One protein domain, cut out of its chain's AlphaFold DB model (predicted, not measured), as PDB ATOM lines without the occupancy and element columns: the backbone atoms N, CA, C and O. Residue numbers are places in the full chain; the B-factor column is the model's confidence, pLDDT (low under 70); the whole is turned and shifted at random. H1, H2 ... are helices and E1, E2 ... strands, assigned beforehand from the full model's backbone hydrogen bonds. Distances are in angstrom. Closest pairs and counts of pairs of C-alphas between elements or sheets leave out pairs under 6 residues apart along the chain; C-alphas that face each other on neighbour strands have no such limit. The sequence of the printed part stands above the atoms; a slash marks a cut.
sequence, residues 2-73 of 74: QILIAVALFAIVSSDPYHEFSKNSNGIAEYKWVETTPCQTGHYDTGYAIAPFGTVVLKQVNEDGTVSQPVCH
ATOM      1  N   GLN A   2      11.503  22.800  -5.601       82.75
ATOM      2  CA  GLN A   2      11.843  21.363  -5.628       82.75
ATOM      3  C   GLN A   2      11.695  20.654  -4.271       82.75
ATOM      4  O   GLN A   2      11.165  19.552  -4.220       82.75
ATOM      5  N   ILE A   3      12.080  21.311  -3.169       88.94
ATOM      6  CA  ILE A   3      11.932  20.748  -1.814       88.94
ATOM      7  C   ILE A   3      10.453  20.547  -1.450       88.94
ATOM      8  O   ILE A   3      10.094  19.508  -0.913       88.94
ATOM      9  N   LEU A   4       9.578  21.498  -1.794       86.94
ATOM     10  CA  LEU A   4       8.139  21.379  -1.528       86.94
ATOM     11  C   LEU A   4       7.511  20.233  -2.329       86.94
ATOM     12  O   LEU A   4       6.698  19.489  -1.794       86.94
ATOM     13  N   ILE A   5       7.934  20.055  -3.585       83.12
ATOM     14  CA  ILE A   5       7.497  18.939  -4.435       83.12
ATOM     15  C   ILE A   5       7.953  17.601  -3.837       83.12
ATOM     16  O   ILE A   5       7.159  16.671  -3.748       83.12
ATOM     17  N   ALA A   6       9.205  17.515  -3.381       85.81
ATOM     18  CA  ALA A   6       9.735  16.307  -2.755       85.81
ATOM     19  C   ALA A   6       8.988  15.951  -1.459       85.81
ATOM     20  O   ALA A   6       8.635  14.794  -1.262       85.81
ATOM     21  N   VAL A   7       8.689  16.941  -0.611       88.56
ATOM     22  CA  VAL A   7       7.911  16.738   0.623       88.56
ATOM     23  C   VAL A   7       6.483  16.283   0.311       88.56
ATOM     24  O   VAL A   7       5.993  15.356   0.949       88.56
ATOM     25  N   ALA A   8       5.832  16.875  -0.695       82.69
ATOM     26  CA  ALA A   8       4.492  16.467  -1.118       82.69
ATOM     27  C   ALA A   8       4.467  15.024  -1.649       82.69
ATOM     28  O   ALA A   8       3.605  14.240  -1.260       82.69
ATOM     29  N   LEU A   9       5.444  14.645  -2.479       80.88
ATOM     30  CA  LEU A   9       5.596  13.267  -2.955       80.88
ATOM     31  C   LEU A   9       5.840  12.298  -1.796       80.88
ATOM     32  O   LEU A   9       5.208  11.248  -1.740       80.88
ATOM     33  N   PHE A  10       6.711  12.669  -0.855       85.94
ATOM     34  CA  PHE A  10       7.016  11.847   0.311       85.94
ATOM     35  C   PHE A  10       5.774  11.616   1.184       85.94
ATOM     36  O   PHE A  10       5.527  10.497   1.625       85.94
ATOM     37  N   ALA A  11       4.953  12.649   1.382       82.25
ATOM     38  CA  ALA A  11       3.695  12.539   2.115       82.25
ATOM     39  C   ALA A  11       2.696  11.594   1.426       82.25
ATOM     40  O   ALA A  11       2.056  10.794   2.103       82.25
ATOM     41  N   ILE A  12       2.599  11.634   0.091       78.12
ATOM     42  CA  ILE A  12       1.724  10.734  -0.677       78.12
ATOM     43  C   ILE A  12       2.182   9.281  -0.526       78.12
ATOM     44  O   ILE A  12       1.370   8.427  -0.176       78.12
ATOM     45  N   VAL A  13       3.474   8.994  -0.733       81.69
ATOM     46  CA  VAL A  13       3.986   7.610  -0.669       81.69
ATOM     47  C   VAL A  13       4.013   7.033   0.746       81.69
ATOM     48  O   VAL A  13       4.050   5.820   0.902       81.69
ATOM     49  N   SER A  14       3.984   7.887   1.771       83.69
ATOM     50  CA  SER A  14       3.942   7.468   3.179       83.69
ATOM     51  C   SER A  14       2.516   7.302   3.716       83.69
ATOM     52  O   SER A  14       2.347   6.978   4.889       83.69
ATOM     53  N   SER A  15       1.493   7.583   2.906       79.19
ATOM     54  CA  SER A  15       0.095   7.541   3.337       79.19
ATOM     55  C   SER A  15      -0.461   6.111   3.359       79.19
ATOM     56  O   SER A  15      -0.129   5.293   2.496       79.19
ATOM     57  N   ASP A  16      -1.355   5.820   4.309       80.56
ATOM     58  CA  ASP A  16      -2.022   4.512   4.406       80.56
ATOM     59  C   ASP A  16      -2.735   4.093   3.103       80.56
ATOM     60  O   ASP A  16      -2.521   2.959   2.667       80.56
ATOM     61  N   PRO A  17      -3.468   4.982   2.392       72.00
ATOM     62  CA  PRO A  17      -4.087   4.634   1.112       72.00
ATOM     63  C   PRO A  17      -3.071   4.223   0.041       72.00
ATOM     64  O   PRO A  17      -3.329   3.313  -0.744       72.00
ATOM     65  N   TYR A  18      -1.896   4.864   0.006       77.12
ATOM     66  CA  TYR A  18      -0.837   4.491  -0.932       77.12
ATOM     67  C   TYR A  18      -0.225   3.134  -0.584       77.12
ATOM     68  O   TYR A  18       0.018   2.324  -1.478       77.12
ATOM     69  N   HIS A  19       0.010   2.857   0.699       82.19
ATOM     70  CA  HIS A  19       0.479   1.540   1.128       82.19
ATOM     71  C   HIS A  19      -0.520   0.437   0.776       82.19
ATOM     72  O   HIS A  19      -0.108  -0.640   0.346       82.19
ATOM     73  N   GLU A  20      -1.815   0.691   0.932       76.06
ATOM     74  CA  GLU A  20      -2.864  -0.267   0.584       76.06
ATOM     75  C   GLU A  20      -2.963  -0.485  -0.931       76.06
ATOM     76  O   GLU A  20      -3.017  -1.625  -1.388       76.06
ATOM     77  N   PHE A  21      -2.843   0.582  -1.723       76.88
ATOM     78  CA  PHE A  21      -2.720   0.484  -3.178       76.88
ATOM     79  C   PHE A  21      -1.476  -0.292  -3.613       76.88
ATOM     80  O   PHE A  21      -1.561  -1.161  -4.473       76.88
ATOM     81  N   SER A  22      -0.323  -0.022  -3.001       80.44
ATOM     82  CA  SER A  22       0.941  -0.692  -3.321       80.44
ATOM     83  C   SER A  22       0.879  -2.196  -3.036       80.44
ATOM     84  O   SER A  22       1.296  -2.998  -3.870       80.44
ATOM     85  N   LYS A  23       0.290  -2.595  -1.899       82.19
ATOM     86  CA  LYS A  23       0.090  -4.009  -1.529       82.19
ATOM     87  C   LYS A  23      -0.793  -4.771  -2.517       82.19
ATOM     88  O   LYS A  23      -0.591  -5.967  -2.690       82.19
ATOM     89  N   ASN A  24      -1.746  -4.082  -3.138       77.62
ATOM     90  CA  ASN A  24      -2.752  -4.667  -4.023       77.62
ATOM     91  C   ASN A  24      -2.534  -4.322  -5.504       77.62
ATOM     92  O   ASN A  24      -3.416  -4.540  -6.334       77.62
ATOM     93  N   SER A  25      -1.372  -3.758  -5.830       77.62
ATOM     94  CA  SER A  25      -0.993  -3.407  -7.193       77.62
ATOM     95  C   SER A  25      -0.853  -4.666  -8.044       77.62
ATOM     96  O   SER A  25      -0.202  -5.629  -7.640       77.62
ATOM     97  N   ASN A  26      -1.391  -4.629  -9.262       78.56
ATOM     98  CA  ASN A  26      -1.226  -5.708 -10.242       78.56
ATOM     99  C   ASN A  26       0.093  -5.606 -11.038       78.56
ATOM    100  O   ASN A  26       0.313  -6.346 -11.993       78.56
ATOM    101  N   GLY A  27       0.976  -4.667 -10.680       80.88
ATOM    102  CA  GLY A  27       2.278  -4.472 -11.326       80.88
ATOM    103  C   GLY A  27       2.234  -3.792 -12.699       80.88
ATOM    104  O   GLY A  27       3.293  -3.509 -13.262       80.88
ATOM    105  N   ILE A  28       1.052  -3.472 -13.234       81.62
ATOM    106  CA  ILE A  28       0.920  -2.800 -14.528       81.62
ATOM    107  C   ILE A  28       1.126  -1.294 -14.348       81.62
ATOM    108  O   ILE A  28       0.417  -0.627 -13.594       81.62
ATOM    109  N   ALA A  29       2.101  -0.737 -15.069       81.06
ATOM    110  CA  ALA A  29       2.450   0.684 -15.031       81.06
ATOM    111  C   ALA A  29       1.596   1.547 -15.986       81.06
ATOM    112  O   ALA A  29       2.069   2.557 -16.506       81.06
ATOM    113  N   GLU A  30       0.345   1.154 -16.235       81.31
ATOM    114  CA  GLU A  30      -0.619   1.927 -17.019       81.31
ATOM    115  C   GLU A  30      -1.825   2.292 -16.152       81.31
ATOM    116  O   GLU A  30      -2.450   1.435 -15.528       81.31
ATOM    117  N   TYR A  31      -2.151   3.586 -16.144       77.75
ATOM    118  CA  TYR A  31      -3.180   4.174 -15.295       77.75
ATOM    119  C   TYR A  31      -4.200   4.929 -16.142       77.75
ATOM    120  O   TYR A  31      -3.841   5.576 -17.131       77.75
ATOM    121  N   LYS A  32      -5.471   4.883 -15.742       75.88
ATOM    122  CA  LYS A  32      -6.553   5.629 -16.399       75.88
ATOM    123  C   LYS A  32      -7.362   6.410 -15.373       75.88
ATOM    124  O   LYS A  32      -7.623   5.930 -14.273       75.88
ATOM    125  N   TRP A  33      -7.778   7.606 -15.775       70.94
ATOM    126  CA  TRP A  33      -8.798   8.366 -15.062       70.94
ATOM    127  C   TRP A  33     -10.143   7.673 -15.249       70.94
ATOM    128  O   TRP A  33     -10.509   7.336 -16.375       70.94
ATOM    129  N   VAL A  34     -10.861   7.451 -14.154       70.25
ATOM    130  CA  VAL A  34     -12.188   6.830 -14.169       70.25
ATOM    131  C   VAL A  34     -13.128   7.604 -13.259       70.25
ATOM    132  O   VAL A  34     -12.702   8.166 -12.247       70.25
ATOM    133  N   GLU A  35     -14.401   7.644 -13.640       67.88
ATOM    134  CA  GLU A  35     -15.452   8.243 -12.826       67.88
ATOM    135  C   GLU A  35     -15.746   7.362 -11.608       67.88
ATOM    136  O   GLU A  35     -15.688   6.128 -11.673       67.88
ATOM    137  N   THR A  36     -16.037   8.009 -10.484       65.50
ATOM    138  CA  THR A  36     -16.468   7.342  -9.259       65.50
ATOM    139  C   THR A  36     -17.988   7.246  -9.220       65.50
ATOM    140  O   THR A  36     -18.705   8.086  -9.759       65.50
ATOM    141  N   THR A  37     -18.512   6.210  -8.571       65.06
ATOM    142  CA  THR A  37     -19.948   6.081  -8.273       65.06
ATOM    143  C   THR A  37     -20.134   6.012  -6.757       65.06
ATOM    144  O   THR A  37     -19.251   5.464  -6.094       65.06
ATOM    145  N   PRO A  38     -21.208   6.588  -6.177       62.66
ATOM    146  CA  PRO A  38     -21.470   6.467  -4.747       62.66
ATOM    147  C   PRO A  38     -21.815   5.010  -4.419       62.66
ATOM    148  O   PRO A  38     -22.879   4.519  -4.803       62.66
ATOM    149  N   CYS A  39     -20.899   4.296  -3.777       59.31
ATOM    150  CA  CYS A  39     -21.070   2.907  -3.354       59.31
ATOM    151  C   CYS A  39     -20.005   2.537  -2.317       59.31
ATOM    152  O   CYS A  39     -18.978   3.198  -2.221       59.31
ATOM    153  N   GLN A  40     -20.264   1.488  -1.529       53.62
ATOM    154  CA  GLN A  40     -19.392   1.092  -0.422       53.62
ATOM    155  C   GLN A  40     -17.977   0.767  -0.927       53.62
ATOM    156  O   GLN A  40     -17.805  -0.103  -1.784       53.62
ATOM    157  N   THR A  41     -16.978   1.485  -0.413       53.19
ATOM    158  CA  THR A  41     -15.568   1.333  -0.804       53.19
ATOM    159  C   THR A  41     -14.978  -0.021  -0.372       53.19
ATOM    160  O   THR A  41     -15.374  -0.600   0.641       53.19
ATOM    161  N   GLY A  42     -14.031  -0.561  -1.153       54.09
ATOM    162  CA  GLY A  42     -13.345  -1.820  -0.835       54.09
ATOM    163  C   GLY A  42     -12.801  -2.583  -2.048       54.09
ATOM    164  O   GLY A  42     -13.101  -2.256  -3.192       54.09
ATOM    165  N   HIS A  43     -11.963  -3.586  -1.769       52.59
ATOM    166  CA  HIS A  43     -11.319  -4.494  -2.725       52.59
ATOM    167  C   HIS A  43     -12.258  -5.022  -3.828       52.59
ATOM    168  O   HIS A  43     -13.311  -5.577  -3.522       52.59
ATOM    169  N   TYR A  44     -11.812  -4.963  -5.089       57.53
ATOM    170  CA  TYR A  44     -12.422  -5.690  -6.206       57.53
ATOM    171  C   TYR A  44     -11.499  -6.807  -6.693       57.53
ATOM    172  O   TYR A  44     -10.276  -6.672  -6.641       57.53
ATOM    173  N   ASP A  45     -12.092  -7.876  -7.232       55.22
ATOM    174  CA  ASP A  45     -11.380  -9.072  -7.708       55.22
ATOM    175  C   ASP A  45     -10.292  -8.773  -8.756       55.22
ATOM    176  O   ASP A  45      -9.364  -9.559  -8.922       55.22
ATOM    177  N   THR A  46     -10.382  -7.637  -9.460       56.56
ATOM    178  CA  THR A  46      -9.479  -7.282 -10.568       56.56
ATOM    179  C   THR A  46      -8.568  -6.083 -10.285       56.56
ATOM    180  O   THR A  46      -7.869  -5.628 -11.193       56.56
ATOM    181  N   GLY A  47      -8.573  -5.527  -9.067       58.16
ATOM    182  CA  GLY A  47      -7.621  -4.478  -8.686       58.16
ATOM    183  C   GLY A  47      -8.075  -3.525  -7.581       58.16
ATOM    184  O   GLY A  47      -9.172  -3.623  -7.036       58.16
ATOM    185  N   TYR A  48      -7.198  -2.565  -7.280       63.81
ATOM    186  CA  TYR A  48      -7.365  -1.573  -6.218       63.81
ATOM    187  C   TYR A  48      -7.327  -0.145  -6.788       63.81
ATOM    188  O   TYR A  48      -6.586   0.140  -7.733       63.81
ATOM    189  N   ALA A  49      -8.137   0.759  -6.238       65.44
ATOM    190  CA  ALA A  49      -8.230   2.152  -6.673       65.44
ATOM    191  C   ALA A  49      -8.344   3.084  -5.464       65.44
ATOM    192  O   ALA A  49      -9.028   2.760  -4.498       65.44
ATOM    193  N   ILE A  50      -7.697   4.252  -5.531       65.06
ATOM    194  CA  ILE A  50      -7.750   5.265  -4.465       65.06
ATOM    195  C   ILE A  50      -8.610   6.449  -4.929       65.06
ATOM    196  O   ILE A  50      -8.292   7.090  -5.938       65.06
ATOM    197  N   ALA A  51      -9.652   6.776  -4.157       66.31
ATOM    198  CA  ALA A  51     -10.530   7.931  -4.371       66.31
ATOM    199  C   ALA A  51     -10.580   8.868  -3.140       66.31
ATOM    200  O   ALA A  51     -11.631   9.028  -2.524       66.31
ATOM    201  N   PRO A  52      -9.466   9.524  -2.761       57.84
ATOM    202  CA  PRO A  52      -9.346  10.236  -1.483       57.84
ATOM    203  C   PRO A  52     -10.208  11.512  -1.382       57.84
ATOM    204  O   PRO A  52     -10.342  12.068  -0.298       57.84
ATOM    205  N   PHE A  53     -10.803  11.968  -2.491       61.62
ATOM    206  CA  PHE A  53     -11.689  13.141  -2.556       61.62
ATOM    207  C   PHE A  53     -12.958  12.875  -3.385       61.62
ATOM    208  O   PHE A  53     -13.470  13.780  -4.041       61.62
ATOM    209  N   GLY A  54     -13.399  11.617  -3.479       59.25
ATOM    210  CA  GLY A  54     -14.484  11.229  -4.389       59.25
ATOM    211  C   GLY A  54     -14.101  11.284  -5.873       59.25
ATOM    212  O   GLY A  54     -14.952  11.109  -6.729       59.25
ATOM    213  N   THR A  55     -12.825  11.502  -6.206       58.75
ATOM    214  CA  THR A  55     -12.270  11.391  -7.566       58.75
ATOM    215  C   THR A  55     -11.160  10.350  -7.560       58.75
ATOM    216  O   THR A  55     -10.311  10.378  -6.665       58.75
ATOM    217  N   VAL A  56     -11.138   9.449  -8.548       62.47
ATOM    218  CA  VAL A  56     -10.057   8.463  -8.675       62.47
ATOM    219  C   VAL A  56      -8.787   9.153  -9.132       62.47
ATOM    220  O   VAL A  56      -8.740   9.721 -10.218       62.47
ATOM    221  N   VAL A  57      -7.744   9.066  -8.312       64.06
ATOM    222  CA  VAL A  57      -6.430   9.633  -8.640       64.06
ATOM    223  C   VAL A  57      -5.530   8.574  -9.279       64.06
ATOM    224  O   VAL A  57      -4.696   8.901 -10.117       64.06
ATOM    225  N   LEU A  58      -5.704   7.297  -8.910       69.06
ATOM    226  CA  LEU A  58      -4.880   6.179  -9.377       69.06
ATOM    227  C   LEU A  58      -5.734   4.901  -9.527       69.06
ATOM    228  O   LEU A  58      -6.096   4.281  -8.527       69.06
ATOM    229  N   LYS A  59      -6.035   4.500 -10.774       75.69
ATOM    230  CA  LYS A  59      -6.563   3.170 -11.153       75.69
ATOM    231  C   LYS A  59      -5.662   2.570 -12.223       75.69
ATOM    232  O   LYS A  59      -5.490   3.170 -13.284       75.69
ATOM    233  N   GLN A  60      -5.113   1.391 -11.948       77.19
ATOM    234  CA  GLN A  60      -4.380   0.602 -12.941       77.19
ATOM    235  C   GLN A  60      -5.352  -0.053 -13.921       77.19
ATOM    236  O   GLN A  60      -6.468  -0.418 -13.535       77.19
ATOM    237  N   VAL A  61      -4.941  -0.229 -15.177       81.69
ATOM    238  CA  VAL A  61      -5.665  -1.125 -16.096       81.69
ATOM    239  C   VAL A  61      -5.684  -2.544 -15.519       81.69
ATOM    240  O   VAL A  61      -4.783  -2.930 -14.772       81.69
ATOM    241  N   ASN A  62      -6.739  -3.300 -15.807       76.75
ATOM    242  CA  ASN A  62      -6.851  -4.699 -15.403       76.75
ATOM    243  C   ASN A  62      -5.813  -5.562 -16.148       76.75
ATOM    244  O   ASN A  62      -5.230  -5.125 -17.142       76.75
ATOM    245  N   GLU A  63      -5.612  -6.806 -15.704       79.69
ATOM    246  CA  GLU A  63      -4.667  -7.742 -16.345       79.69
ATOM    247  C   GLU A  63      -5.020  -8.061 -17.807       79.69
ATOM    248  O   GLU A  63      -4.139  -8.341 -18.616       79.69
ATOM    249  N   ASP A  64      -6.300  -7.961 -18.165       80.44
ATOM    250  CA  ASP A  64      -6.812  -8.140 -19.527       80.44
ATOM    251  C   ASP A  64      -6.776  -6.849 -20.374       80.44
ATOM    252  O   ASP A  64      -7.275  -6.823 -21.499       80.44
ATOM    253  N   GLY A  65      -6.199  -5.764 -19.842       74.56
ATOM    254  CA  GLY A  65      -6.109  -4.458 -20.499       74.56
ATOM    255  C   GLY A  65      -7.405  -3.642 -20.477       74.56
ATOM    256  O   GLY A  65      -7.438  -2.529 -21.007       74.56
ATOM    257  N   THR A  66      -8.475  -4.152 -19.864       79.19
ATOM    258  CA  THR A  66      -9.722  -3.402 -19.693       79.19
ATOM    259  C   THR A  66      -9.645  -2.440 -18.508       79.19
ATOM    260  O   THR A  66      -8.729  -2.466 -17.682       79.19
ATOM    261  N   VAL A  67     -10.645  -1.569 -18.409       73.62
ATOM    262  CA  VAL A  67     -10.869  -0.726 -17.238       73.62
ATOM    263  C   VAL A  67     -12.265  -1.049 -16.725       73.62
ATOM    264  O   VAL A  67     -13.253  -0.592 -17.296       73.62
ATOM    265  N   SER A  68     -12.362  -1.875 -15.683       66.12
ATOM    266  CA  SER A  68     -13.650  -2.164 -15.048       66.12
ATOM    267  C   SER A  68     -14.184  -0.910 -14.346       66.12
ATOM    268  O   SER A  68     -13.455  -0.223 -13.628       66.12
ATOM    269  N   GLN A  69     -15.460  -0.604 -14.589       65.56
ATOM    270  CA  GLN A  69     -16.235   0.431 -13.902       65.56
ATOM    271  C   GLN A  69     -17.340  -0.235 -13.061       65.56
ATOM    272  O   GLN A  69     -17.823  -1.292 -13.474       65.56
ATOM    273  N   PRO A  70     -17.792   0.359 -11.939       61.47
ATOM    274  CA  PRO A  70     -17.371   1.636 -11.353       61.47
ATOM    275  C   PRO A  70     -16.311   1.491 -10.246       61.47
ATOM    276  O   PRO A  70     -16.228   0.466  -9.575       61.47
ATOM    277  N   VAL A  71     -15.528   2.552 -10.018       65.62
ATOM    278  CA  VAL A  71     -14.755   2.703  -8.774       65.62
ATOM    279  C   VAL A  71     -15.655   3.359  -7.735       65.62
ATOM    280  O   VAL A  71     -16.181   4.450  -7.957       65.62
ATOM    281  N   CYS A  72     -15.852   2.688  -6.610       62.78
ATOM    282  CA  CYS A  72     -16.710   3.186  -5.548       62.78
ATOM    283  C   CYS A  72     -16.050   4.298  -4.725       62.78
ATOM    284  O   CYS A  72     -14.842   4.271  -4.484       62.78
ATOM    285  N   HIS A  73     -16.856   5.273  -4.309       59.38
ATOM    286  CA  HIS A  73     -16.530   6.244  -3.265       59.38
ATOM    287  C   HIS A  73     -17.702   6.330  -2.282       59.38
ATOM    288  O   HIS A  73     -18.852   6.179  -2.702       59.38
TER     289      HIS A  73
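What this domain is: This is residues 2 to 73 of the 74 residues of an uncharacterized protein of Alphaproteobacteria bacterium (UniProt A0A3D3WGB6). With little regular structure, this is a compact body of long loops from which an arm, residues 2 to 12 of helix H1, sticks out. Helix H2 sits at the body's near side to H1, and two short parallel strands, E1 and E2, pair far from H1. The printed part has 72 residues, in the order H1, H2, E1, E2, class mixed, with only 26 in named elements; the radius of gyration of the C-alphas is 12.8 A and the spans are 37 by 26 by 19 A.

How they stand to each other: H1, residues 2 to 13, is close but not clearly touching H2, residues 16 to 23; their closest C-alphas, of Ile 12 and Tyr 18, are 6.8 A apart. Their lines are only just about perpendicular, at 70.0 degrees. In both, every O i to N i+4 pair is within hydrogen-bond range. E1, residues 36 to 38, is parallel to E2, residues 71 to 73, at 48 degrees, with N 37 and O 71 3.0 A apart, within hydrogen-bond range. Residues 49 to 50 pair antiparallel with 58 to 59.

Where its parts are: H1 begins at C-alpha 2 (11.843, 21.363, -5.628) and is 16.6 A long; H2 is 10.6 A. E1 and E2 are each 6.8 A, E2 ending at C-alpha 73 (-16.530, 6.244, -3.265).

The domain as a whole: The C-alphas of Ile 3 and Asp 64 are the two farthest apart, 38.7 A. The printed part has no cut. The links H2 to E1 and E1 to E2 are long. Residues 35 to 58 and 68 to 73 have pLDDT under 70.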